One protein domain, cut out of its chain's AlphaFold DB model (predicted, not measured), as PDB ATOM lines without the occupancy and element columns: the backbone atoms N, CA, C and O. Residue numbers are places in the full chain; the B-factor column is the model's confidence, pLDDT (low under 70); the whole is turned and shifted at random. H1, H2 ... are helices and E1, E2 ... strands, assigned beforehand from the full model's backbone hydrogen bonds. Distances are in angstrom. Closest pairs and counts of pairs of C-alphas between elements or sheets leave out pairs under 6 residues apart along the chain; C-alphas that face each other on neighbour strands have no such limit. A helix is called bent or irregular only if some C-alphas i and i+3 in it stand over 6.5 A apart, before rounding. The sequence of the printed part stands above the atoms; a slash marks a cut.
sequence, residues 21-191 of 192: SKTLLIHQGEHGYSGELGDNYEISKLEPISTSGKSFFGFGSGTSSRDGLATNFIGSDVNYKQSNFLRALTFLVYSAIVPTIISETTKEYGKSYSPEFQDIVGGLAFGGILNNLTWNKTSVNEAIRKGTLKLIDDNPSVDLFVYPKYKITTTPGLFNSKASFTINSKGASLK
ATOM      1  N   SER A  21     109.691 140.248 118.616       55.66
ATOM      2  CA  SER A  21     110.028 138.944 118.022       55.66
ATOM      3  C   SER A  21     109.310 137.812 118.762       55.66
ATOM      4  O   SER A  21     109.498 137.629 119.953       55.66
ATOM      5  N   LYS A  22     108.458 137.027 118.095       60.88
ATOM      6  CA  LYS A  22     107.809 135.874 118.746       60.88
ATOM      7  C   LYS A  22     108.701 134.642 118.635       60.88
ATOM      8  O   LYS A  22     109.019 134.239 117.519       60.88
ATOM      9  N   THR A  23     109.063 134.012 119.752       68.81
ATOM     10  CA  THR A  23     109.743 132.706 119.727       68.81
ATOM     11  C   THR A  23     108.736 131.605 120.024       68.81
ATOM     12  O   THR A  23     107.980 131.681 120.994       68.81
ATOM     13  N   LEU A  24     108.722 130.579 119.174       64.25
ATOM     14  CA  LEU A  24     107.899 129.389 119.334       64.25
ATOM     15  C   LEU A  24     108.807 128.204 119.652       64.25
ATOM     16  O   LEU A  24     109.636 127.827 118.829       64.25
ATOM     17  N   LEU A  25     108.628 127.613 120.831       64.19
ATOM     18  CA  LEU A  25     109.296 126.376 121.224       64.19
ATOM     19  C   LEU A  25     108.251 125.264 121.317       64.19
ATOM     20  O   LEU A  25     107.252 125.389 122.035       64.19
ATOM     21  N   ILE A  26     108.478 124.192 120.561       63.97
ATOM     22  CA  ILE A  26     107.679 122.967 120.588       63.97
ATOM     23  C   ILE A  26     108.623 121.848 120.999       63.97
ATOM     24  O   ILE A  26     109.595 121.574 120.302       63.97
ATOM     25  N   HIS A  27     108.308 121.192 122.106       57.53
ATOM     26  CA  HIS A  27     109.055 120.042 122.589       57.53
ATOM     27  C   HIS A  27     108.087 118.899 122.883       57.53
ATOM     28  O   HIS A  27     106.929 119.103 123.269       57.53
ATOM     29  N   GLN A  28     108.585 117.688 122.677       55.53
ATOM     30  CA  GLN A  28     107.976 116.474 123.194       55.53
ATOM     31  C   GLN A  28     108.693 116.202 124.519       55.53
ATOM     32  O   GLN A  28     109.923 116.170 124.536       55.53
ATOM     33  N   GLY A  29     107.958 116.125 125.632       55.75
ATOM     34  CA  GLY A  29     108.552 115.661 126.888       55.75
ATOM     35  C   GLY A  29     109.046 114.223 126.751       55.75
ATOM     36  O   GLY A  29     108.767 113.565 125.746       55.75
ATOM     37  N   GLU A  30     109.790 113.747 127.748       53.56
ATOM     38  CA  GLU A  30     110.325 112.386 127.750       53.56
ATOM     39  C   GLU A  30     109.216 111.381 127.417       53.56
ATOM     40  O   GLU A  30     108.118 111.427 127.986       53.56
ATOM     41  N   HIS A  31     109.477 110.506 126.443       53.03
ATOM     42  CA  HIS A  31     108.595 109.382 126.183       53.03
ATOM     43  C   HIS A  31     108.643 108.496 127.424       53.03
ATOM     44  O   HIS A  31     109.570 107.712 127.582       53.03
ATOM     45  N   GLY A  32     107.649 108.629 128.304       51.41
ATOM     46  CA  GLY A  32     107.422 107.629 129.338       51.41
ATOM     47  C   GLY A  32     107.390 106.261 128.663       51.41
ATOM     48  O   GLY A  32     106.715 106.094 127.638       51.41
ATOM     49  N   TYR A  33     108.177 105.319 129.179       51.75
ATOM     50  CA  TYR A  33     108.198 103.945 128.698       51.75
ATOM     51  C   TYR A  33     106.785 103.370 128.864       51.75
ATOM     52  O   TYR A  33     106.383 102.986 129.957       51.75
ATOM     53  N   SER A  34     106.001 103.324 127.779       52.59
ATOM     54  CA  SER A  34     104.627 102.788 127.789       52.59
ATOM     55  C   SER A  34     104.572 101.357 128.310       52.59
ATOM     56  O   SER A  34     103.533 100.946 128.807       52.59
ATOM     57  N   GLY A  35     105.677 100.614 128.196       54.25
ATOM     58  CA  GLY A  35     105.791  99.239 128.671       54.25
ATOM     59  C   GLY A  35     105.704  99.074 130.192       54.25
ATOM     60  O   GLY A  35     105.442  97.963 130.634       54.25
ATOM     61  N   GLU A  36     105.886 100.137 130.988       55.12
ATOM     62  CA  GLU A  36     105.763 100.076 132.458       55.12
ATOM     63  C   GLU A  36     104.347 100.388 132.968       55.12
ATOM     64  O   GLU A  36     103.993 100.007 134.085       55.12
ATOM     65  N   LEU A  37     103.501 101.024 132.148       65.25
ATOM     66  CA  LEU A  37     102.075 101.171 132.441       65.25
ATOM     67  C   LEU A  37     101.371  99.853 132.104       65.25
ATOM     68  O   LEU A  37     100.740  99.718 131.059       65.25
ATOM     69  N   GLY A  38     101.541  98.856 132.972       64.94
ATOM     70  CA  GLY A  38     100.854  97.570 132.850       64.94
ATOM     71  C   GLY A  38      99.329  97.703 132.943       64.94
ATOM     72  O   GLY A  38      98.788  98.786 133.176       64.94
ATOM     73  N   ASP A  39      98.623  96.571 132.858       71.56
ATOM     74  CA  ASP A  39      97.150  96.493 132.902       71.56
ATOM     75  C   ASP A  39      96.505  97.097 134.164       71.56
ATOM     76  O   ASP A  39      95.285  97.234 134.226       71.56
ATOM     77  N   ASN A  40      97.298  97.487 135.161       76.25
ATOM     78  CA  ASN A  40      96.856  98.102 136.410       76.25
ATOM     79  C   ASN A  40      96.492  99.589 136.273       76.25
ATOM     80  O   ASN A  40      95.955 100.160 137.219       76.25
ATOM     81  N   TYR A  41      96.770 100.221 135.128       80.50
ATOM     82  CA  TYR A  41      96.480 101.639 134.900       80.50
ATOM     83  C   TYR A  41      95.382 101.842 133.853       80.50
ATOM     84  O   TYR A  41      95.324 101.160 132.828       80.50
ATOM     85  N   GLU A  42      94.507 102.811 134.100       84.75
ATOM     86  CA  GLU A  42      93.582 103.356 133.114       84.75
ATOM     87  C   GLU A  42      94.176 104.638 132.523       84.75
ATOM     88  O   GLU A  42      94.499 105.582 133.248       84.75
ATOM     89  N   ILE A  43      94.346 104.667 131.198       85.00
ATOM     90  CA  ILE A  43      94.903 105.822 130.489       85.00
ATOM     91  C   ILE A  43      93.760 106.670 129.938       85.00
ATOM     92  O   ILE A  43      93.042 106.247 129.031       85.00
ATOM     93  N   SER A  44      93.652 107.904 130.418       86.31
ATOM     94  CA  SER A  44      92.683 108.890 129.950       86.31
ATOM     95  C   SER A  44      93.372 110.033 129.203       86.31
ATOM     96  O   SER A  44      94.526 110.400 129.450       86.31
ATOM     97  N   LYS A  45      92.675 110.600 128.218       85.56
ATOM     98  CA  LYS A  45      93.124 111.822 127.547       85.56
ATOM     99  C   LYS A  45      92.694 113.014 128.397       85.56
ATOM    100  O   LYS A  45      91.517 113.113 128.723       85.56
ATOM    101  N   LEU A  46      93.626 113.909 128.716       88.38
ATOM    102  CA  LEU A  46      93.324 115.106 129.498       88.38
ATOM    103  C   LEU A  46      92.994 116.279 128.578       88.38
ATOM    104  O   LEU A  46      93.482 116.359 127.442       88.38
ATOM    105  N   GLU A  47      92.178 117.200 129.083       91.12
ATOM    106  CA  GLU A  47      91.890 118.443 128.378       91.12
ATOM    107  C   GLU A  47      93.155 119.315 128.272       91.12
ATOM    108  O   GLU A  47      93.942 119.391 129.221       91.12
ATOM    109  N   PRO A  48      93.392 119.985 127.128       89.56
ATOM    110  CA  PRO A  48      94.547 120.855 126.976       89.56
ATOM    111  C   PRO A  48      94.497 122.034 127.947       89.56
ATOM    112  O   PRO A  48      93.512 122.771 128.013       89.56
ATOM    113  N   ILE A  49      95.610 122.292 128.627       89.81
ATOM    114  CA  ILE A  49      95.717 123.404 129.572       89.81
ATOM    115  C   ILE A  49      96.527 124.518 128.944       89.81
ATOM    116  O   ILE A  49      97.634 124.301 128.457       89.81
ATOM    117  N   SER A  50      95.978 125.730 128.974       92.31
ATOM    118  CA  SER A  50      96.628 126.930 128.460       92.31
ATOM    119  C   SER A  50      96.702 127.999 129.539       92.31
ATOM    120  O   SER A  50      95.701 128.358 130.157       92.31
ATOM    121  N   THR A  51      97.903 128.514 129.779       90.38
ATOM    122  CA  THR A  51      98.177 129.524 130.805       90.38
ATOM    123  C   THR A  51      99.130 130.590 130.278       90.38
ATOM    124  O   THR A  51      99.772 130.429 129.238       90.38
ATOM    125  N   SER A  52      99.207 131.720 130.984       90.69
ATOM    126  CA  SER A  52     100.106 132.815 130.622       90.69
ATOM    127  C   SER A  52     100.896 133.351 131.813       90.69
ATOM    128  O   SER A  52     100.410 133.426 132.945       90.69
ATOM    129  N   GLY A  53     102.131 133.743 131.526       88.56
ATOM    130  CA  GLY A  53     103.055 134.397 132.441       88.56
ATOM    131  C   GLY A  53     103.449 135.767 131.907       88.56
ATOM    132  O   GLY A  53     103.461 136.002 130.693       88.56
ATOM    133  N   LYS A  54     103.741 136.696 132.817       91.06
ATOM    134  CA  LYS A  54     104.137 138.067 132.478       91.06
ATOM    135  C   LYS A  54     105.270 138.496 133.397       91.06
ATOM    136  O   LYS A  54     105.244 138.181 134.581       91.06
ATOM    137  N   SER A  55     106.229 139.237 132.862       89.50
ATOM    138  CA  SER A  55     107.242 139.921 133.660       89.50
ATOM    139  C   SER A  55     107.299 141.404 133.331       89.50
ATOM    140  O   SER A  55     106.977 141.805 132.210       89.50
ATOM    141  N   PHE A  56     107.733 142.200 134.303       92.00
ATOM    142  CA  PHE A  56     108.057 143.615 134.145       92.00
ATOM    143  C   PHE A  56     109.431 143.874 134.764       92.00
ATOM    144  O   PHE A  56     109.671 143.454 135.889       92.00
ATOM    145  N   PHE A  57     110.347 144.491 134.019       92.12
ATOM    146  CA  PHE A  57     111.761 144.663 134.374       92.12
ATOM    147  C   PHE A  57     112.410 143.362 134.873       92.12
ATOM    148  O   PHE A  57     113.170 143.371 135.831       92.12
ATOM    149  N   GLY A  58     112.059 142.213 134.288       85.81
ATOM    150  CA  GLY A  58     112.534 140.903 134.746       85.81
ATOM    151  C   GLY A  58     111.834 140.330 135.990       85.81
ATOM    152  O   GLY A  58     111.990 139.139 136.261       85.81
ATOM    153  N   PHE A  59     111.015 141.108 136.704       88.44
ATOM    154  CA  PHE A  59     110.223 140.647 137.851       88.44
ATOM    155  C   PHE A  59     108.959 139.918 137.411       88.44
ATOM    156  O   PHE A  59     108.253 140.366 136.510       88.44
ATOM    157  N   GLY A  60     108.666 138.800 138.070       82.88
ATOM    158  CA  GLY A  60     107.435 138.040 137.875       82.88
ATOM    159  C   GLY A  60     106.307 138.489 138.809       82.88
ATOM    160  O   GLY A  60     106.547 139.172 139.803       82.88
ATOM    161  N   SER A  61     105.088 138.041 138.518       74.00
ATOM    162  CA  SER A  61     103.880 138.212 139.335       74.00
ATOM    163  C   SER A  61     103.931 137.570 140.732       74.00
ATOM    164  O   SER A  61     103.017 137.795 141.519       74.00
ATOM    165  N   GLY A  62     104.973 136.795 141.070       64.25
ATOM    166  CA  GLY A  62     105.275 136.423 142.462       64.25
ATOM    167  C   GLY A  62     104.187 135.588 143.142       64.25
ATOM    168  O   GLY A  62     103.901 135.759 144.321       64.25
ATOM    169  N   THR A  63     103.533 134.698 142.400       53.38
ATOM    170  CA  THR A  63     102.401 133.928 142.925       53.38
ATOM    171  C   THR A  63     102.884 132.751 143.784       53.38
ATOM    172  O   THR A  63     103.675 131.949 143.302       53.38
ATOM    173  N   SER A  64     102.376 132.675 145.022       48.91
ATOM    174  CA  SER A  64     102.462 131.610 146.047       48.91
ATOM    175  C   SER A  64     103.242 130.334 145.682       48.91
ATOM    176  O   SER A  64     102.965 129.678 144.668       48.91
ATOM    177  N   SER A  65     104.178 129.972 146.566       50.25
ATOM    178  CA  SER A  65     104.969 128.736 146.604       50.25
ATOM    179  C   SER A  65     104.102 127.508 146.906       50.25
ATOM    180  O   SER A  65     104.292 126.836 147.915       50.25
ATOM    181  N   ARG A  66     103.100 127.236 146.066       52.94
ATOM    182  CA  ARG A  66     102.461 125.923 146.067       52.94
ATOM    183  C   ARG A  66     103.425 124.945 145.404       52.94
ATOM    184  O   ARG A  66     103.776 125.127 144.236       52.94
ATOM    185  N   ASP A  67     103.878 123.978 146.190       51.38
ATOM    186  CA  ASP A  67     104.720 122.880 145.741       51.38
ATOM    187  C   ASP A  67     103.849 121.887 144.962       51.38
ATOM    188  O   ASP A  67     102.780 121.483 145.411       51.38
ATOM    189  N   GLY A  68     104.270 121.579 143.738       50.12
ATOM    190  CA  GLY A  68     103.467 120.855 142.754       50.12
ATOM    191  C   GLY A  68     104.033 121.088 141.360       50.12
ATOM    192  O   GLY A  68     103.413 121.729 140.515       50.12
ATOM    193  N   LEU A  69     105.275 120.661 141.146       54.53
ATOM    194  CA  LEU A  69     105.907 120.674 139.831       54.53
ATOM    195  C   LEU A  69     105.906 119.238 139.318       54.53
ATOM    196  O   LEU A  69     106.579 118.388 139.888       54.53
ATOM    197  N   ALA A  70     105.169 118.959 138.243       52.59
ATOM    198  CA  ALA A  70     105.376 117.733 137.486       52.59
ATOM    199  C   ALA A  70     106.804 117.766 136.918       52.59
ATOM    200  O   ALA A  70     107.155 118.620 136.103       52.59
ATOM    201  N   THR A  71     107.646 116.869 137.419       47.69
ATOM    202  CA  THR A  71     109.107 116.912 137.271       47.69
ATOM    203  C   THR A  71     109.614 116.462 135.904       47.69
ATOM    204  O   THR A  71     110.791 116.632 135.609       47.69
ATOM    205  N   ASN A  72     108.734 115.952 135.036       49.84
ATOM    206  CA  ASN A  72     109.109 115.349 133.751       49.84
ATOM    207  C   ASN A  72     109.061 116.339 132.568       49.84
ATOM    208  O   ASN A  72     109.133 115.943 131.402       49.84
ATOM    209  N   PHE A  73     108.954 117.645 132.834       53.59
ATOM    210  CA  PHE A  73     109.119 118.675 131.806       53.59
ATOM    211  C   PHE A  73     110.606 118.926 131.540       53.59
ATOM    212  O   PHE A  73     111.196 119.870 132.068       53.59
ATOM    213  N   ILE A  74     111.210 118.090 130.687       46.41
ATOM    214  CA  ILE A  74     112.544 118.343 130.126       46.41
ATOM    215  C   ILE A  74     112.496 119.695 129.407       46.41
ATOM    216  O   ILE A  74     111.897 119.797 128.340       46.41
ATOM    217  N   GLY A  75     113.088 120.733 130.002       44.34
ATOM    218  CA  GLY A  75     113.202 122.063 129.391       44.34
ATOM    219  C   GLY A  75     113.151 123.249 130.357       44.34
ATOM    220  O   GLY A  75     113.581 124.345 129.992       44.34
ATOM    221  N   SER A  76     112.684 123.061 131.590       46.53
ATOM    222  CA  SER A  76     112.751 124.090 132.633       46.53
ATOM    223  C   SER A  76     113.422 123.509 133.863       46.53
ATOM    224  O   SER A  76     112.929 122.518 134.391       46.53
ATOM    225  N   ASP A  77     114.522 124.120 134.313       43.06
ATOM    226  CA  ASP A  77     115.151 123.793 135.591       43.06
ATOM    227  C   ASP A  77     114.071 123.681 136.674       43.06
ATOM    228  O   ASP A  77     113.492 124.673 137.111       43.06
ATOM    229  N   VAL A  78     113.793 122.461 137.121       42.09
ATOM    230  CA  VAL A  78     112.846 122.173 138.212       42.09
ATOM    231  C   VAL A  78     113.319 122.779 139.543       42.09
ATOM    232  O   VAL A  78     112.537 122.932 140.475       42.09
ATOM    233  N   ASN A  79     114.578 123.232 139.589       40.00
ATOM    234  CA  ASN A  79     115.194 124.002 140.668       40.00
ATOM    235  C   ASN A  79     115.113 125.528 140.478       40.00
ATOM    236  O   ASN A  79     115.806 126.270 141.179       40.00
ATOM    237  N   TYR A  80     114.291 126.036 139.554       52.03
ATOM    238  CA  TYR A  80     114.171 127.471 139.272       52.03
ATOM    239  C   TYR A  80     113.434 128.231 140.390       52.03
ATOM    240  O   TYR A  80     112.330 128.750 140.226       52.03
ATOM    241  N   LYS A  81     114.076 128.363 141.552       53.06
ATOM    242  CA  LYS A  81     113.740 129.365 142.567       53.06
ATOM    243  C   LYS A  81     114.396 130.683 142.174       53.06
ATOM    244  O   LYS A  81     115.376 131.110 142.778       53.06
ATOM    245  N   GLN A  82     113.882 131.350 141.140       62.59
ATOM    246  CA  GLN A  82     114.335 132.711 140.865       62.59
ATOM    247  C   GLN A  82     113.747 133.679 141.880       62.59
ATOM    248  O   GLN A  82     112.628 134.172 141.741       62.59
ATOM    249  N   SER A  83     114.536 133.925 142.920       69.94
ATOM    250  CA  SER A  83     114.203 134.877 143.961       69.94
ATOM    251  C   SER A  83     114.073 136.277 143.368       69.94
ATOM    252  O   SER A  83     115.003 136.798 142.745       69.94
ATOM    253  N   ASN A  84     112.930 136.920 143.614       78.88
ATOM    254  CA  ASN A  84     112.756 138.336 143.304       78.88
ATOM    255  C   ASN A  84     113.800 139.211 144.021       78.88
ATOM    256  O   ASN A  84     114.081 140.300 143.538       78.88
ATOM    257  N   PHE A  85     114.429 138.723 145.099       80.94
ATOM    258  CA  PHE A  85     115.553 139.400 145.747       80.94
ATOM    259  C   PHE A  85     116.753 139.566 144.808       80.94
ATOM    260  O   PHE A  85     117.260 140.671 144.651       80.94
ATOM    261  N   LEU A  86     117.182 138.495 144.131       83.06
ATOM    262  CA  LEU A  86     118.335 138.565 143.231       83.06
ATOM    263  C   LEU A  86     118.031 139.449 142.016       83.06
ATOM    264  O   LEU A  86     118.879 140.226 141.592       83.06
ATOM    265  N   ARG A  87     116.788 139.399 141.522       86.50
ATOM    266  CA  ARG A  87     116.297 140.291 140.461       86.50
ATOM    267  C   ARG A  87     116.260 141.754 140.894       86.50
ATOM    268  O   ARG A  87     116.527 142.627 140.076       86.50
ATOM    269  N   ALA A  88     115.920 142.019 142.156       88.50
ATOM    270  CA  ALA A  88     115.953 143.357 142.736       88.50
ATOM    271  C   ALA A  88     117.384 143.866 142.858       88.50
ATOM    272  O   ALA A  88     117.658 144.999 142.477       88.50
ATOM    273  N   LEU A  89     118.304 143.012 143.304       89.44
ATOM    274  CA  LEU A  89     119.712 143.360 143.407       89.44
ATOM    275  C   LEU A  89     120.307 143.711 142.037       89.44
ATOM    276  O   LEU A  89     120.896 144.778 141.887       89.44
ATOM    277  N   THR A  90     120.107 142.865 141.022       89.50
ATOM    278  CA  THR A  90     120.605 143.147 139.666       89.50
ATOM    279  C   THR A  90     119.934 144.373 139.055       89.50
ATOM    280  O   THR A  90     120.615 145.167 138.414       89.50
ATOM    281  N   PHE A  91     118.635 144.583 139.301       92.94
ATOM    282  CA  PHE A  91     117.938 145.794 138.870       92.94
ATOM    283  C   PHE A  91     118.578 147.052 139.462       92.94
ATOM    284  O   PHE A  91     118.921 147.955 138.709       92.94
ATOM    285  N   LEU A  92     118.805 147.090 140.779       92.62
ATOM    286  CA  LEU A  92     119.425 148.237 141.450       92.62
ATOM    287  C   LEU A  92     120.843 148.507 140.935       92.62
ATOM    288  O   LEU A  92     121.179 149.656 140.652       92.62
ATOM    289  N   VAL A  93     121.650 147.455 140.758       91.56
ATOM    290  CA  VAL A  93     123.009 147.570 140.203       91.56
ATOM    291  C   VAL A  93     122.971 148.135 138.784       91.56
ATOM    292  O   VAL A  93     123.687 149.087 138.483       91.56
ATOM    293  N   TYR A  94     122.109 147.604 137.913       91.62
ATOM    294  CA  TYR A  94     121.993 148.112 136.548       91.62
ATOM    295  C   TYR A  94     121.415 149.529 136.492       91.62
ATOM    296  O   TYR A  94     121.812 150.317 135.632       91.62
ATOM    297  N   SER A  95     120.520 149.886 137.415       93.31
ATOM    298  CA  SER A  95     119.954 151.233 137.485       93.31
ATOM    299  C   SER A  95     120.954 152.299 137.915       93.31
ATOM    300  O   SER A  95     120.786 153.460 137.551       93.31
ATOM    301  N   ALA A  96     122.016 151.920 138.628       92.06
ATOM    302  CA  ALA A  96     123.077 152.837 139.027       92.06
ATOM    303  C   ALA A  96     124.045 153.199 137.883       92.06
ATOM    304  O   ALA A  96     124.777 154.181 138.007       92.06
ATOM    305  N   ILE A  97     124.043 152.460 136.763       89.38
ATOM    306  CA  ILE A  97     124.997 152.663 135.656       89.38
ATOM    307  C   ILE A  97     124.889 154.078 135.077       89.38
ATOM    308  O   ILE A  97     125.889 154.786 134.996       89.38
ATOM    309  N   VAL A  98     123.680 154.507 134.699       88.75
ATOM    310  CA  VAL A  98     123.472 155.816 134.055       88.75
ATOM    311  C   VAL A  98     123.859 156.975 134.989       88.75
ATOM    312  O   VAL A  98     124.690 157.783 134.575       88.75
ATOM    313  N   PRO A  99     123.377 157.046 136.248       88.19
ATOM    314  CA  PRO A  99     123.827 158.074 137.190       88.19
ATOM    315  C   PRO A  99     125.342 158.073 137.430       88.19
ATOM    316  O   PRO A  99     125.940 159.138 137.551       88.19
ATOM    317  N   THR A 100     125.981 156.897 137.473       88.00
ATOM    318  CA  THR A 100     127.436 156.790 137.692       88.00
ATOM    319  C   THR A 100     128.217 157.397 136.528       88.00
ATOM    320  O   THR A 100     129.080 158.243 136.755       88.00
ATOM    321  N   ILE A 101     127.854 157.059 135.286       88.44
ATOM    322  CA  ILE A 101     128.489 157.615 134.080       88.44
ATOM    323  C   ILE A 101     128.331 159.142 134.032       88.44
ATOM    324  O   ILE A 101     129.291 159.866 133.753       88.44
ATOM    325  N   ILE A 102     127.131 159.649 134.328       87.81
ATOM    326  CA  ILE A 102     126.867 161.095 134.347       87.81
ATOM    327  C   ILE A 102     127.674 161.770 135.464       87.81
ATOM    328  O   ILE A 102     128.258 162.832 135.237       87.81
ATOM    329  N   SER A 103     127.757 161.154 136.647       86.94
ATOM    330  CA  SER A 103     128.538 161.670 137.774       86.94
ATOM    331  C   SER A 103     130.023 161.792 137.444       86.94
ATOM    332  O   SER A 103     130.613 162.845 137.686       86.94
ATOM    333  N   GLU A 104     130.619 160.747 136.867       87.94
ATOM    334  CA  GLU A 104     132.028 160.731 136.459       87.94
ATOM    335  C   GLU A 104     132.310 161.795 135.398       87.94
ATOM    336  O   GLU A 104     133.210 162.615 135.577       87.94
ATOM    337  N   THR A 105     131.462 161.867 134.369       86.31
ATOM    338  CA  THR A 105     131.567 162.882 133.311       86.31
ATOM    339  C   THR A 105     131.466 164.297 133.894       86.31
ATOM    340  O   THR A 105     132.247 165.183 133.563       86.31
ATOM    341  N   THR A 106     130.528 164.534 134.815       86.25
ATOM    342  CA  THR A 106     130.319 165.856 135.433       86.25
ATOM    343  C   THR A 106     131.522 166.286 136.279       86.25
ATOM    344  O   THR A 106     131.923 167.452 136.226       86.25
ATOM    345  N   LYS A 107     132.123 165.340 137.016       86.75
ATOM    346  CA  LYS A 107     133.344 165.570 137.802       86.75
ATOM    347  C   LYS A 107     134.549 165.874 136.917       86.75
ATOM    348  O   LYS A 107     135.327 166.757 137.268       86.75
ATOM    349  N   GLU A 108     134.681 165.204 135.772       85.56
ATOM    350  CA  GLU A 108     135.739 165.481 134.789       85.56
ATOM    351  C   GLU A 108     135.673 166.931 134.277       85.56
ATOM    352  O   GLU A 108     136.696 167.601 134.151       85.56
ATOM    353  N   TYR A 109     134.463 167.470 134.096       83.69
ATOM    354  CA  TYR A 109     134.243 168.880 133.747       83.69
ATOM    355  C   TYR A 109     134.318 169.852 134.942       83.69
ATOM    356  O   TYR A 109     133.922 171.014 134.811       83.69
ATOM    357  N   GLY A 110     134.798 169.406 136.107       83.31
ATOM    358  CA  GLY A 110     134.998 170.243 137.294       83.31
ATOM    359  C   GLY A 110     133.707 170.714 137.968       83.31
ATOM    360  O   GLY A 110     133.727 171.684 138.725       83.31
ATOM    361  N   LYS A 111     132.570 170.063 137.694       85.31
ATOM    362  CA  LYS A 111     131.270 170.399 138.289       85.31
ATOM    363  C   LYS A 111     130.908 169.412 139.396       85.31
ATOM    364  O   LYS A 111     131.238 168.230 139.337       85.31
ATOM    365  N   SER A 112     130.178 169.895 140.401       82.81
ATOM    366  CA  SER A 112     129.573 169.017 141.405       82.81
ATOM    367  C   SER A 112     128.369 168.302 140.799       82.81
ATOM    368  O   SER A 112     127.484 168.948 140.242       82.81
ATOM    369  N   TYR A 113     128.330 166.976 140.920       82.75
ATOM    370  CA  TYR A 113     127.184 166.180 140.495       82.75
ATOM    371  C   TYR A 113     126.121 166.141 141.594       82.75
ATOM    372  O   TYR A 113     126.415 165.767 142.730       82.75
ATOM    373  N   SER A 114     124.887 166.479 141.234       84.88
ATOM    374  CA  SER A 114     123.692 166.203 142.025       84.88
ATOM    375  C   SER A 114     122.718 165.459 141.117       84.88
ATOM    376  O   SER A 114     122.392 166.004 140.064       84.88
ATOM    377  N   PRO A 115     122.265 164.245 141.475       81.31
ATOM    378  CA  PRO A 115     121.372 163.479 140.619       81.31
ATOM    379  C   PRO A 115     120.053 164.220 140.419       81.31
ATOM    380  O   PRO A 115     119.341 164.525 141.380       81.31
ATOM    381  N   GLU A 116     119.726 164.500 139.162       87.75
ATOM    382  CA  GLU A 116     118.438 165.072 138.792       87.75
ATOM    383  C   GLU A 116     117.397 163.966 138.572       87.75
ATOM    384  O   GLU A 116     117.714 162.793 138.364       87.75
ATOM    385  N   PHE A 117     116.114 164.340 138.572       86.38
ATOM    386  CA  PHE A 117     115.014 163.402 138.325       86.38
ATOM    387  C   PHE A 117     115.197 162.609 137.018       86.38
ATOM    388  O   PHE A 117     114.887 161.420 136.961       86.38
ATOM    389  N   GLN A 118     115.740 163.249 135.979       86.50
ATOM    390  CA  GLN A 118     115.967 162.626 134.674       86.50
ATOM    391  C   GLN A 118     117.045 161.537 134.729       86.50
ATOM    392  O   GLN A 118     116.873 160.494 134.102       86.50
ATOM    393  N   ASP A 119     118.099 161.732 135.525       87.00
ATOM    394  CA  ASP A 119     119.170 160.747 135.709       87.00
ATOM    395  C   ASP A 119     118.645 159.502 136.423       87.00
ATOM    396  O   ASP A 119     118.962 158.372 136.047       87.00
ATOM    397  N   ILE A 120     117.794 159.711 137.432       88.25
ATOM    398  CA  ILE A 120     117.162 158.634 138.195       88.25
ATOM    399  C   ILE A 120     116.212 157.844 137.291       88.25
ATOM    400  O   ILE A 120     116.296 156.619 137.230       88.25
ATOM    401  N   VAL A 121     115.332 158.524 136.549       91.12
ATOM    402  CA  VAL A 121     114.396 157.861 135.626       91.12
ATOM    403  C   VAL A 121     115.144 157.156 134.493       91.12
ATOM    404  O   VAL A 121     114.803 156.021 134.154       91.12
ATOM    405  N   GLY A 122     116.188 157.781 133.945       90.31
ATOM    406  CA  GLY A 122     117.056 157.192 132.926       90.31
ATOM    407  C   GLY A 122     117.773 155.941 133.433       90.31
ATOM    408  O   GLY A 122     117.771 154.914 132.751       90.31
ATOM    409  N   GLY A 123     118.298 155.986 134.659       92.62
ATOM    410  CA  GLY A 123     118.874 154.833 135.350       92.62
ATOM    411  C   GLY A 123     117.861 153.714 135.568       92.62
ATOM    412  O   GLY A 123     118.117 152.572 135.195       92.62
ATOM    413  N   LEU A 124     116.672 154.014 136.089       94.06
ATOM    414  CA  LEU A 124     115.616 153.013 136.288       94.06
ATOM    415  C   LEU A 124     115.166 152.368 134.972       94.06
ATOM    416  O   LEU A 124     115.009 151.148 134.916       94.06
ATOM    417  N   ALA A 125     115.005 153.151 133.903       93.31
ATOM    418  CA  ALA A 125     114.654 152.628 132.586       93.31
ATOM    419  C   ALA A 125     115.768 151.728 132.028       93.31
ATOM    420  O   ALA A 125     115.507 150.589 131.641       93.31
ATOM    421  N   PHE A 126     117.017 152.198 132.037       91.50
ATOM    422  CA  PHE A 126     118.157 151.424 131.545       91.50
ATOM    423  C   PHE A 126     118.358 150.134 132.348       91.50
ATOM    424  O   PHE A 126     118.465 149.044 131.778       91.50
ATOM    425  N   GLY A 127     118.303 150.240 133.677       94.62
ATOM    426  CA  GLY A 127     118.370 149.098 134.577       94.62
ATOM    427  C   GLY A 127     117.218 148.124 134.372       94.62
ATOM    428  O   GLY A 127     117.437 146.918 134.357       94.62
ATOM    429  N   GLY A 128     116.009 148.622 134.108       93.12
ATOM    430  CA  GLY A 128     114.843 147.804 133.785       93.12
ATOM    431  C   GLY A 128     115.008 146.991 132.504       93.12
ATOM    432  O   GLY A 128     114.641 145.814 132.491       93.12
ATOM    433  N   ILE A 129     115.603 147.578 131.459       92.94
ATOM    434  CA  ILE A 129     115.915 146.878 130.201       92.94
ATOM    435  C   ILE A 129     116.939 145.775 130.457       92.94
ATOM    436  O   ILE A 129     116.677 144.614 130.138       92.94
ATOM    437  N   LEU A 130     118.079 146.111 131.071       91.88
ATOM    438  CA  LEU A 130     119.131 145.131 131.351       91.88
ATOM    439  C   LEU A 130     118.627 144.011 132.258       91.88
ATOM    440  O   LEU A 130     118.872 142.838 131.988       91.88
ATOM    441  N   ASN A 131     117.845 144.349 133.282       92.31
ATOM    442  CA  ASN A 131     117.282 143.353 134.180       92.31
ATOM    443  C   ASN A 131     116.291 142.434 133.458       92.31
ATOM    444  O   ASN A 131     116.297 141.225 133.672       92.31
ATOM    445  N   ASN A 132     115.461 142.974 132.563       90.31
ATOM    446  CA  ASN A 132     114.538 142.161 131.775       90.31
ATOM    447  C   ASN A 132     115.262 141.249 130.770       90.31
ATOM    448  O   ASN A 132     114.794 140.139 130.525       90.31
ATOM    449  N   LEU A 133     116.408 141.681 130.232       88.94
ATOM    450  CA  LEU A 133     117.269 140.855 129.379       88.94
ATOM    451  C   LEU A 133     117.938 139.725 130.172       88.94
ATOM    452  O   LEU A 133     117.851 138.566 129.764       88.94
ATOM    453  N   THR A 134     118.540 140.040 131.324       88.06
ATOM    454  CA  THR A 134     119.166 139.054 132.222       88.06
ATOM    455  C   THR A 134     118.149 138.018 132.708       88.06
ATOM    456  O   THR A 134     118.442 136.825 132.759       88.06
ATOM    457  N   TRP A 135     116.921 138.453 133.007       86.81
ATOM    458  CA  TRP A 135     115.835 137.604 133.502       86.81
ATOM    459  C   TRP A 135     114.748 137.349 132.446       86.81
ATOM    460  O   TRP A 135     113.556 137.298 132.759       86.81
ATOM    461  N   ASN A 136     115.143 137.144 131.187       84.00
ATOM    462  CA  ASN A 136     114.211 136.953 130.067       84.00
ATOM    463  C   ASN A 136     113.327 135.690 130.183       84.00
ATOM    464  O   ASN A 136     112.245 135.634 129.598       84.00
ATOM    465  N   LYS A 137     113.748 134.690 130.972       83.69
ATOM    466  CA  LYS A 137     112.988 133.450 131.219       83.69
ATOM    467  C   LYS A 137     111.910 133.587 132.301       83.69
ATOM    468  O   LYS A 137     110.980 132.785 132.305       83.69
ATOM    469  N   THR A 138     111.975 134.621 133.148       85.38
ATOM    470  CA  THR A 138     110.821 135.487 133.445       85.38
ATOM    471  C   THR A 138     109.426 134.870 133.330       85.38
ATOM    472  O   THR A 138     108.972 134.013 134.093       85.38
ATOM    473  N   SER A 139     108.745 135.377 132.311       87.00
ATOM    474  CA  SER A 139     107.383 135.042 131.936       87.00
ATOM    475  C   SER A 139     107.193 133.576 131.548       87.00
ATOM    476  O   SER A 139     106.135 133.026 131.841       87.00
ATOM    477  N   VAL A 140     108.189 132.931 130.930       85.31
ATOM    478  CA  VAL A 140     108.116 131.512 130.538       85.31
ATOM    479  C   VAL A 140     107.959 130.629 131.763       85.31
ATOM    480  O   VAL A 140     107.031 129.828 131.820       85.31
ATOM    481  N   ASN A 141     108.805 130.823 132.769       81.31
ATOM    482  CA  ASN A 141     108.766 130.009 133.978       81.31
ATOM    483  C   ASN A 141     107.502 130.260 134.798       81.31
ATOM    484  O   ASN A 141     106.949 129.327 135.375       81.31
ATOM    485  N   GLU A 142     106.971 131.485 134.783       83.12
ATOM    486  CA  GLU A 142     105.647 131.732 135.354       83.12
ATOM    487  C   GLU A 142     104.526 131.008 134.609       83.12
ATOM    488  O   GLU A 142     103.622 130.479 135.253       83.12
ATOM    489  N   ALA A 143     104.566 131.002 133.273       85.94
ATOM    490  CA  ALA A 143     103.562 130.334 132.453       85.94
ATOM    491  C   ALA A 143     103.605 128.816 132.670       85.94
ATOM    492  O   ALA A 143     102.573 128.225 132.968       85.94
ATOM    493  N   ILE A 144     104.795 128.207 132.609       83.44
ATOM    494  CA  ILE A 144     104.989 126.772 132.864       83.44
ATOM    495  C   ILE A 144     104.472 126.421 134.254       83.44
ATOM    496  O   ILE A 144     103.595 125.577 134.374       83.44
ATOM    497  N   ARG A 145     104.915 127.132 135.297       79.94
ATOM    498  CA  ARG A 145     104.498 126.845 136.674       79.94
ATOM    499  C   ARG A 145     102.983 126.942 136.861       79.94
ATOM    500  O   ARG A 145     102.394 126.070 137.490       79.94
ATOM    501  N   LYS A 146     102.338 127.982 136.316       84.81
ATOM    502  CA  LYS A 146     100.870 128.114 136.365       84.81
ATOM    503  C   LYS A 146     100.181 126.978 135.615       84.81
ATOM    504  O   LYS A 146      99.183 126.467 136.108       84.81
ATOM    505  N   GLY A 147     100.699 126.592 134.452       85.81
ATOM    506  CA  GLY A 147     100.168 125.480 133.669       85.81
ATOM    507  C   GLY A 147     100.309 124.139 134.371       85.81
ATOM    508  O   GLY A 147      99.354 123.377 134.396       85.81
ATOM    509  N   THR A 148     101.457 123.878 134.987       81.88
ATOM    510  CA  THR A 148     101.716 122.656 135.750       81.88
ATOM    511  C   THR A 148     100.841 122.567 136.996       81.88
ATOM    512  O   THR A 148     100.222 121.534 137.217       81.88
ATOM    513  N   LEU A 149     100.716 123.655 137.765       82.88
ATOM    514  CA  LEU A 149      99.799 123.695 138.908       82.88
ATOM    515  C   LEU A 149      98.354 123.478 138.463       82.88
ATOM    516  O   LEU A 149      97.646 122.688 139.068       82.88
ATOM    517  N   LYS A 150      97.934 124.130 137.373       87.44
ATOM    518  CA  LYS A 150      96.597 123.936 136.813       87.44
ATOM    519  C   LYS A 150      96.372 122.497 136.335       87.44
ATOM    520  O   LYS A 150      95.281 121.982 136.504       87.44
ATOM    521  N   LEU A 151      97.392 121.838 135.785       86.50
ATOM    522  CA  LEU A 151      97.322 120.432 135.378       86.50
ATOM    523  C   LEU A 151      97.078 119.489 136.547       86.50
ATOM    524  O   LEU A 151      96.257 118.586 136.416       86.50
ATOM    525  N   ILE A 152      97.749 119.724 137.671       84.62
ATOM    526  CA  ILE A 152      97.565 118.945 138.897       84.62
ATOM    527  C   ILE A 152      96.201 119.264 139.529       84.62
ATOM    528  O   ILE A 152      95.441 118.349 139.827       84.62
ATOM    529  N   ASP A 153      95.868 120.553 139.669       87.19
ATOM    530  CA  ASP A 153      94.625 121.023 140.297       87.19
ATOM    531  C   ASP A 153      93.375 120.561 139.512       87.19
ATOM    532  O   ASP A 153      92.383 120.157 140.116       87.19
ATOM    533  N   ASP A 154      93.414 120.587 138.172       90.44
ATOM    534  CA  ASP A 154      92.283 120.184 137.321       90.44
ATOM    535  C   ASP A 154      92.146 118.646 137.198       90.44
ATOM    536  O   ASP A 154      91.093 118.169 136.780       90.44
ATOM    537  N   ASN A 155      93.178 117.858 137.545       88.00
ATOM    538  CA  ASN A 155      93.192 116.394 137.378       88.00
ATOM    539  C   ASN A 155      93.642 115.654 138.658       88.00
ATOM    540  O   ASN A 155      94.629 114.917 138.628       88.00
ATOM    541  N   PRO A 156      92.917 115.790 139.786       87.19
ATOM    542  CA  PRO A 156      93.342 115.249 141.081       87.19
ATOM    543  C   PRO A 156      93.336 113.714 141.163       87.19
ATOM    544  O   PRO A 156      93.924 113.150 142.080       87.19
ATOM    545  N   SER A 157      92.650 113.027 140.245       84.88
ATOM    546  CA  SER A 157      92.573 111.560 140.187       84.88
ATOM    547  C   SER A 157      93.651 110.918 139.310       84.88
ATOM    548  O   SER A 157      93.645 109.701 139.135       84.88
ATOM    549  N   VAL A 158      94.510 111.721 138.678       84.12
ATOM    550  CA  VAL A 158      95.581 111.245 137.800       84.12
ATOM    551  C   VAL A 158      96.854 111.085 138.618       84.12
ATOM    552  O   VAL A 158      97.344 112.051 139.196       84.12
ATOM    553  N   ASP A 159      97.409 109.874 138.619       79.31
ATOM    554  CA  ASP A 159      98.627 109.557 139.368       79.31
ATOM    555  C   ASP A 159      99.890 109.899 138.563       79.31
ATOM    556  O   ASP A 159     100.895 110.345 139.119       79.31
ATOM    557  N   LEU A 160      99.843 109.717 137.237       78.00
ATOM    558  CA  LEU A 160     100.974 109.972 136.346       78.00
ATOM    559  C   LEU A 160     100.551 110.723 135.081       78.00
ATOM    560  O   LEU A 160      99.625 110.327 134.375       78.00
ATOM    561  N   PHE A 161     101.294 111.774 134.738       80.50
ATOM    562  CA  PHE A 161     101.150 112.482 133.467       80.50
ATOM    563  C   PHE A 161     102.125 111.917 132.434       80.50
ATOM    564  O   PHE A 161     103.337 111.914 132.656       80.50
ATOM    565  N   VAL A 162     101.607 111.480 131.286       77.81
ATOM    566  CA  VAL A 162     102.405 110.840 130.230       77.81
ATOM    567  C   VAL A 162     102.247 111.514 128.874       77.81
ATOM    568  O   VAL A 162     101.220 112.120 128.553       77.81
ATOM    569  N   TYR A 163     103.309 111.399 128.072       70.38
ATOM    570  CA  TYR A 163     103.451 112.000 126.742       70.38
ATOM    571  C   TYR A 163     103.074 113.486 126.678       70.38
ATOM    572  O   TYR A 163     102.270 113.877 125.823       70.38
ATOM    573  N   PRO A 164     103.620 114.341 127.560       74.75
ATOM    574  CA  PRO A 164     103.296 115.749 127.508       74.75
ATOM    575  C   PRO A 164     103.875 116.375 126.234       74.75
ATOM    576  O   PRO A 164     105.090 116.434 126.029       74.75
ATOM    577  N   LYS A 165     102.995 116.895 125.382       82.00
ATOM    578  CA  LYS A 165     103.355 117.799 124.292       82.00
ATOM    579  C   LYS A 165     103.054 119.214 124.739       82.00
ATOM    580  O   LYS A 165     101.910 119.529 125.068       82.00
ATOM    581  N   TYR A 166     104.060 120.079 124.704       83.00
ATOM    582  CA  TYR A 166     103.881 121.465 125.105       83.00
ATOM    583  C   TYR A 166     104.309 122.455 124.023       83.00
ATOM    584  O   TYR A 166     105.165 122.190 123.175       83.00
ATOM    585  N   LYS A 167     103.647 123.611 124.049       85.00
ATOM    586  CA  LYS A 167     103.860 124.752 123.166       85.00
ATOM    587  C   LYS A 167     104.106 125.977 124.029       85.00
ATOM    588  O   LYS A 167     103.224 126.397 124.780       85.00
ATOM    589  N   ILE A 168     105.281 126.574 123.881       84.25
ATOM    590  CA  ILE A 168     105.629 127.837 124.527       84.25
ATOM    591  C   ILE A 168     105.724 128.897 123.439       84.25
ATOM    592  O   ILE A 168     106.486 128.748 122.485       84.25
ATOM    593  N   THR A 169     104.945 129.966 123.578       86.81
ATOM    594  CA  THR A 169     105.083 131.159 122.733       86.81
ATOM    595  C   THR A 169     105.520 132.311 123.615       86.81
ATOM    596  O   THR A 169     104.837 132.620 124.592       86.81
ATOM    597  N   THR A 170     106.636 132.945 123.281       86.06
ATOM    598  CA  THR A 170     107.126 134.130 123.987       86.06
ATOM    599  C   THR A 170     106.927 135.373 123.139       86.06
ATOM    600  O   THR A 170     107.074 135.352 121.919       86.06
ATOM    601  N   THR A 171     106.597 136.467 123.812       88.81
ATOM    602  CA  THR A 171     106.594 137.822 123.271       88.81
ATOM    603  C   THR A 171     107.501 138.645 124.191       88.81
ATOM    604  O   THR A 171     107.032 139.157 125.215       88.81
ATOM    605  N   PRO A 172     108.813 138.690 123.909       82.81
ATOM    606  CA  PRO A 172     109.755 139.530 124.614       82.81
ATOM    607  C   PRO A 172     109.474 140.988 124.268       82.81
ATOM    608  O   PRO A 172     109.089 141.321 123.149       82.81
ATOM    609  N   GLY A 173     109.703 141.857 125.235       85.50
ATOM    610  CA  GLY A 173     109.800 143.281 125.008       85.50
ATOM    611  C   GLY A 173     110.889 143.896 125.869       85.50
ATOM    612  O   GLY A 173     111.526 143.203 126.658       85.50
ATOM    613  N   LEU A 174     111.126 145.194 125.711       86.88
ATOM    614  CA  LEU A 174     112.220 145.873 126.414       86.88
ATOM    615  C   LEU A 174     112.040 145.864 127.927       86.88
ATOM    616  O   LEU A 174     112.921 145.455 128.674       86.88
ATOM    617  N   PHE A 175     110.863 146.290 128.365       89.25
ATOM    618  CA  PHE A 175     110.536 146.469 129.773       89.25
ATOM    619  C   PHE A 175     109.639 145.368 130.316       89.25
ATOM    620  O   PHE A 175     109.477 145.239 131.522       89.25
ATOM    621  N   ASN A 176     109.003 144.598 129.444       90.69
ATOM    622  CA  ASN A 176     108.107 143.531 129.840       90.69
ATOM    623  C   ASN A 176     108.311 142.322 128.940       90.69
ATOM    624  O   ASN A 176     108.800 142.443 127.824       90.69
ATOM    625  N   SER A 177     107.946 141.147 129.431       89.38
ATOM    626  CA  SER A 177     107.873 139.950 128.600       89.38
ATOM    627  C   SER A 177     106.586 139.203 128.904       89.38
ATOM    628  O   SER A 177     106.062 139.252 130.023       89.38
ATOM    629  N   LYS A 178     106.043 138.526 127.899       91.75
ATOM    630  CA  LYS A 178     104.865 137.672 128.047       91.75
ATOM    631  C   LYS A 178     105.188 136.297 127.493       91.75
ATOM    632  O   LYS A 178     105.871 136.189 126.479       91.75
ATOM    633  N   ALA A 179     104.647 135.263 128.116       89.88
ATOM    634  CA  ALA A 179     104.713 133.910 127.595       89.88
ATOM    635  C   ALA A 179     103.353 133.234 127.732       89.88
ATOM    636  O   ALA A 179     102.659 133.420 128.734       89.88
ATOM    637  N   SER A 180     102.979 132.449 126.731       90.19
ATOM    638  CA  SER A 180     101.864 131.510 126.803       90.19
ATOM    639  C   SER A 180     102.416 130.093 126.810       90.19
ATOM    640  O   SER A 180     103.239 129.755 125.956       90.19
ATOM    641  N   PHE A 181     101.927 129.278 127.732       88.75
ATOM    642  CA  PHE A 181     102.251 127.867 127.839       88.75
ATOM    643  C   PHE A 181     100.977 127.063 127.617       88.75
ATOM    644  O   PHE A 181      99.991 127.254 128.329       88.75
ATOM    645  N   THR A 182     101.001 126.182 126.624       89.81
ATOM    646  CA  THR A 182      99.928 125.222 126.376       89.81
ATOM    647  C   THR A 182     100.491 123.821 126.471       89.81
ATOM    648  O   THR A 182     101.510 123.533 125.846       89.81
ATOM    649  N   ILE A 183      99.811 122.950 127.204       86.62
ATOM    650  CA  ILE A 183     100.173 121.548 127.350       86.62
ATOM    651  C   ILE A 183      99.006 120.641 126.980       86.62
ATOM    652  O   ILE A 183      97.853 120.921 127.300       86.62
ATOM    653  N   ASN A 184      99.334 119.547 126.303       88.00
ATOM    654  CA  ASN A 184      98.459 118.416 126.062       88.00
ATOM    655  C   ASN A 184      99.159 117.150 126.569       88.00
ATOM    656  O   ASN A 184     100.304 116.892 126.197       88.00
ATOM    657  N   SER A 185      98.491 116.386 127.425       85.00
ATOM    658  CA  SER A 185      99.028 115.178 128.053       85.00
ATOM    659  C   SER A 185      97.933 114.134 128.212       85.00
ATOM    660  O   SER A 185      96.739 114.444 128.198       85.00
ATOM    661  N   LYS A 186      98.342 112.883 128.400       85.62
ATOM    662  CA  LYS A 186      97.459 111.835 128.911       85.62
ATOM    663  C   LYS A 186      97.701 111.666 130.409       85.62
ATOM    664  O   LYS A 186      98.803 111.940 130.885       85.62
ATOM    665  N   GLY A 187      96.676 111.235 131.128       85.88
ATOM    666  CA  GLY A 187      96.770 110.830 132.521       85.88
ATOM    667  C   GLY A 187      96.712 109.314 132.618       85.88
ATOM    668  O   GLY A 187      95.991 108.681 131.850       85.88
ATOM    669  N   ALA A 188      97.474 108.739 133.536       84.94
ATOM    670  CA  ALA A 188      97.314 107.363 133.971       84.94
ATOM    671  C   ALA A 188      96.851 107.367 135.431       84.94
ATOM    672  O   ALA A 188      97.470 108.017 136.279       84.94
ATOM    673  N   SER A 189      95.762 106.656 135.696       87.00
ATOM    674  CA  SER A 189      95.193 106.459 137.032       87.00
ATOM    675  C   SER A 189      95.252 104.979 137.385       87.00
ATOM    676  O   SER A 189      94.988 104.134 136.528       87.00
ATOM    677  N   LEU A 190      95.594 104.646 138.624       84.06
ATOM    678  CA  LEU A 190      95.528 103.271 139.117       84.06
ATOM    679  C   LEU A 190      94.077 102.775 139.096       84.06
ATOM    680  O   LEU A 190      93.175 103.432 139.625       84.06
ATOM    681  N   LYS A 191      93.852 101.599 138.502       79.94
ATOM    682  CA  LYS A 191      92.563 100.908 138.588       79.94
ATOM    683  C   LYS A 191      92.307 100.567 140.054       79.94
ATOM    684  O   LYS A 191      93.163  99.973 140.709       79.94
TER     685      LYS A 191
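AT A GLANCE: This is residues 21 to 191 of the 192 residues of an uncharacterized protein of Pelagibacterales bacterium (UniProt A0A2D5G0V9). This is a long rod in two parts: a twisted antiparallel sheet of five strands curls round helix H4, and three helices, H1, H2 and H3, carry the rod on beyond one end of that sheet. H2 reaches farthest out, H3 folds back from it to graze the sheet, and at the opposite end of the rod lie E2 and the bent ends of E4 and E5. The 171 printed residues hold four named helices and five named strands, in the order E1 E2 E3 H1 H2 H3 H4 E4 E5, of mixed class. The whole is loose, with a radius of gyration of the C-alphas of 22.0 A, and spans 83 by 29 by 22 A.

IN THESE COORDINATES: Find C-alpha 176 at (108.107, 143.531, 129.840); from there E5, residues 176 to 190, runs 43.2 A to C-alpha 190 at (95.528, 103.271, 139.117), bending by 51 degrees at residue 186. E4, residues 160 to 172, is 33.0 A long and bends by 74 degrees at residue 163. E3 is residues 49 to 56, 24.1 A; E1 is residues 23 to 28 and E2 residues 41 to 45. H4, residues 138 to 154, runs 24.3 A, and H3, residues 117 to 134, runs 25.4 A. H1 is residues 84 to 95; H2 begins at C-alpha 97, (124.997, 152.663, 135.656), and ends at residue 108.

HOW THE PARTS SIT: Start at E5, which has E2 and E3 on one side and E4 on the other side. E4 and E5 form a hairpin, with N 167 and O 182 2.8 A apart, within hydrogen-bond range. E3 is antiparallel to E5, with N 51 and O 181 at 2.8 A; E2 is antiparallel to it too, with N 42 and O 189 at 2.8 A. E1 is antiparallel to E4, with N 25 and O 168 at 2.9 A. H4 is on this branched sheet; its closest C-alphas to E3 are those of Ala 143 and Gly 53, 4.1 A apart. H3 only grazes the sheet, with its residues 128 to 133. H3 touches H1 at a steep tilt of 51 degrees, opposite ways, the closest C-alphas being those of Gly 127 and Ser 95, 3.9 A apart. Residues 97 to 102 of H2 touch H3, closest at the C-alphas of Val 98 and Gly 123, 4.9 A. H1 and H2 are not on the sheet. In H1, H2, H3 and H4 every O i to N i+4 pair is within hydrogen-bond range.

THE WHOLE: Look at Asp 39 and Gly 110 for the two C-alphas farthest apart, 83.0 A. The printed part has no cut. The links E1 to E2 and E3 to H1 are long, of 12 and 27 residues. Mean pLDDT of the printed part is 79.0; residues 21 to 38 and 62 to 83 are under 70.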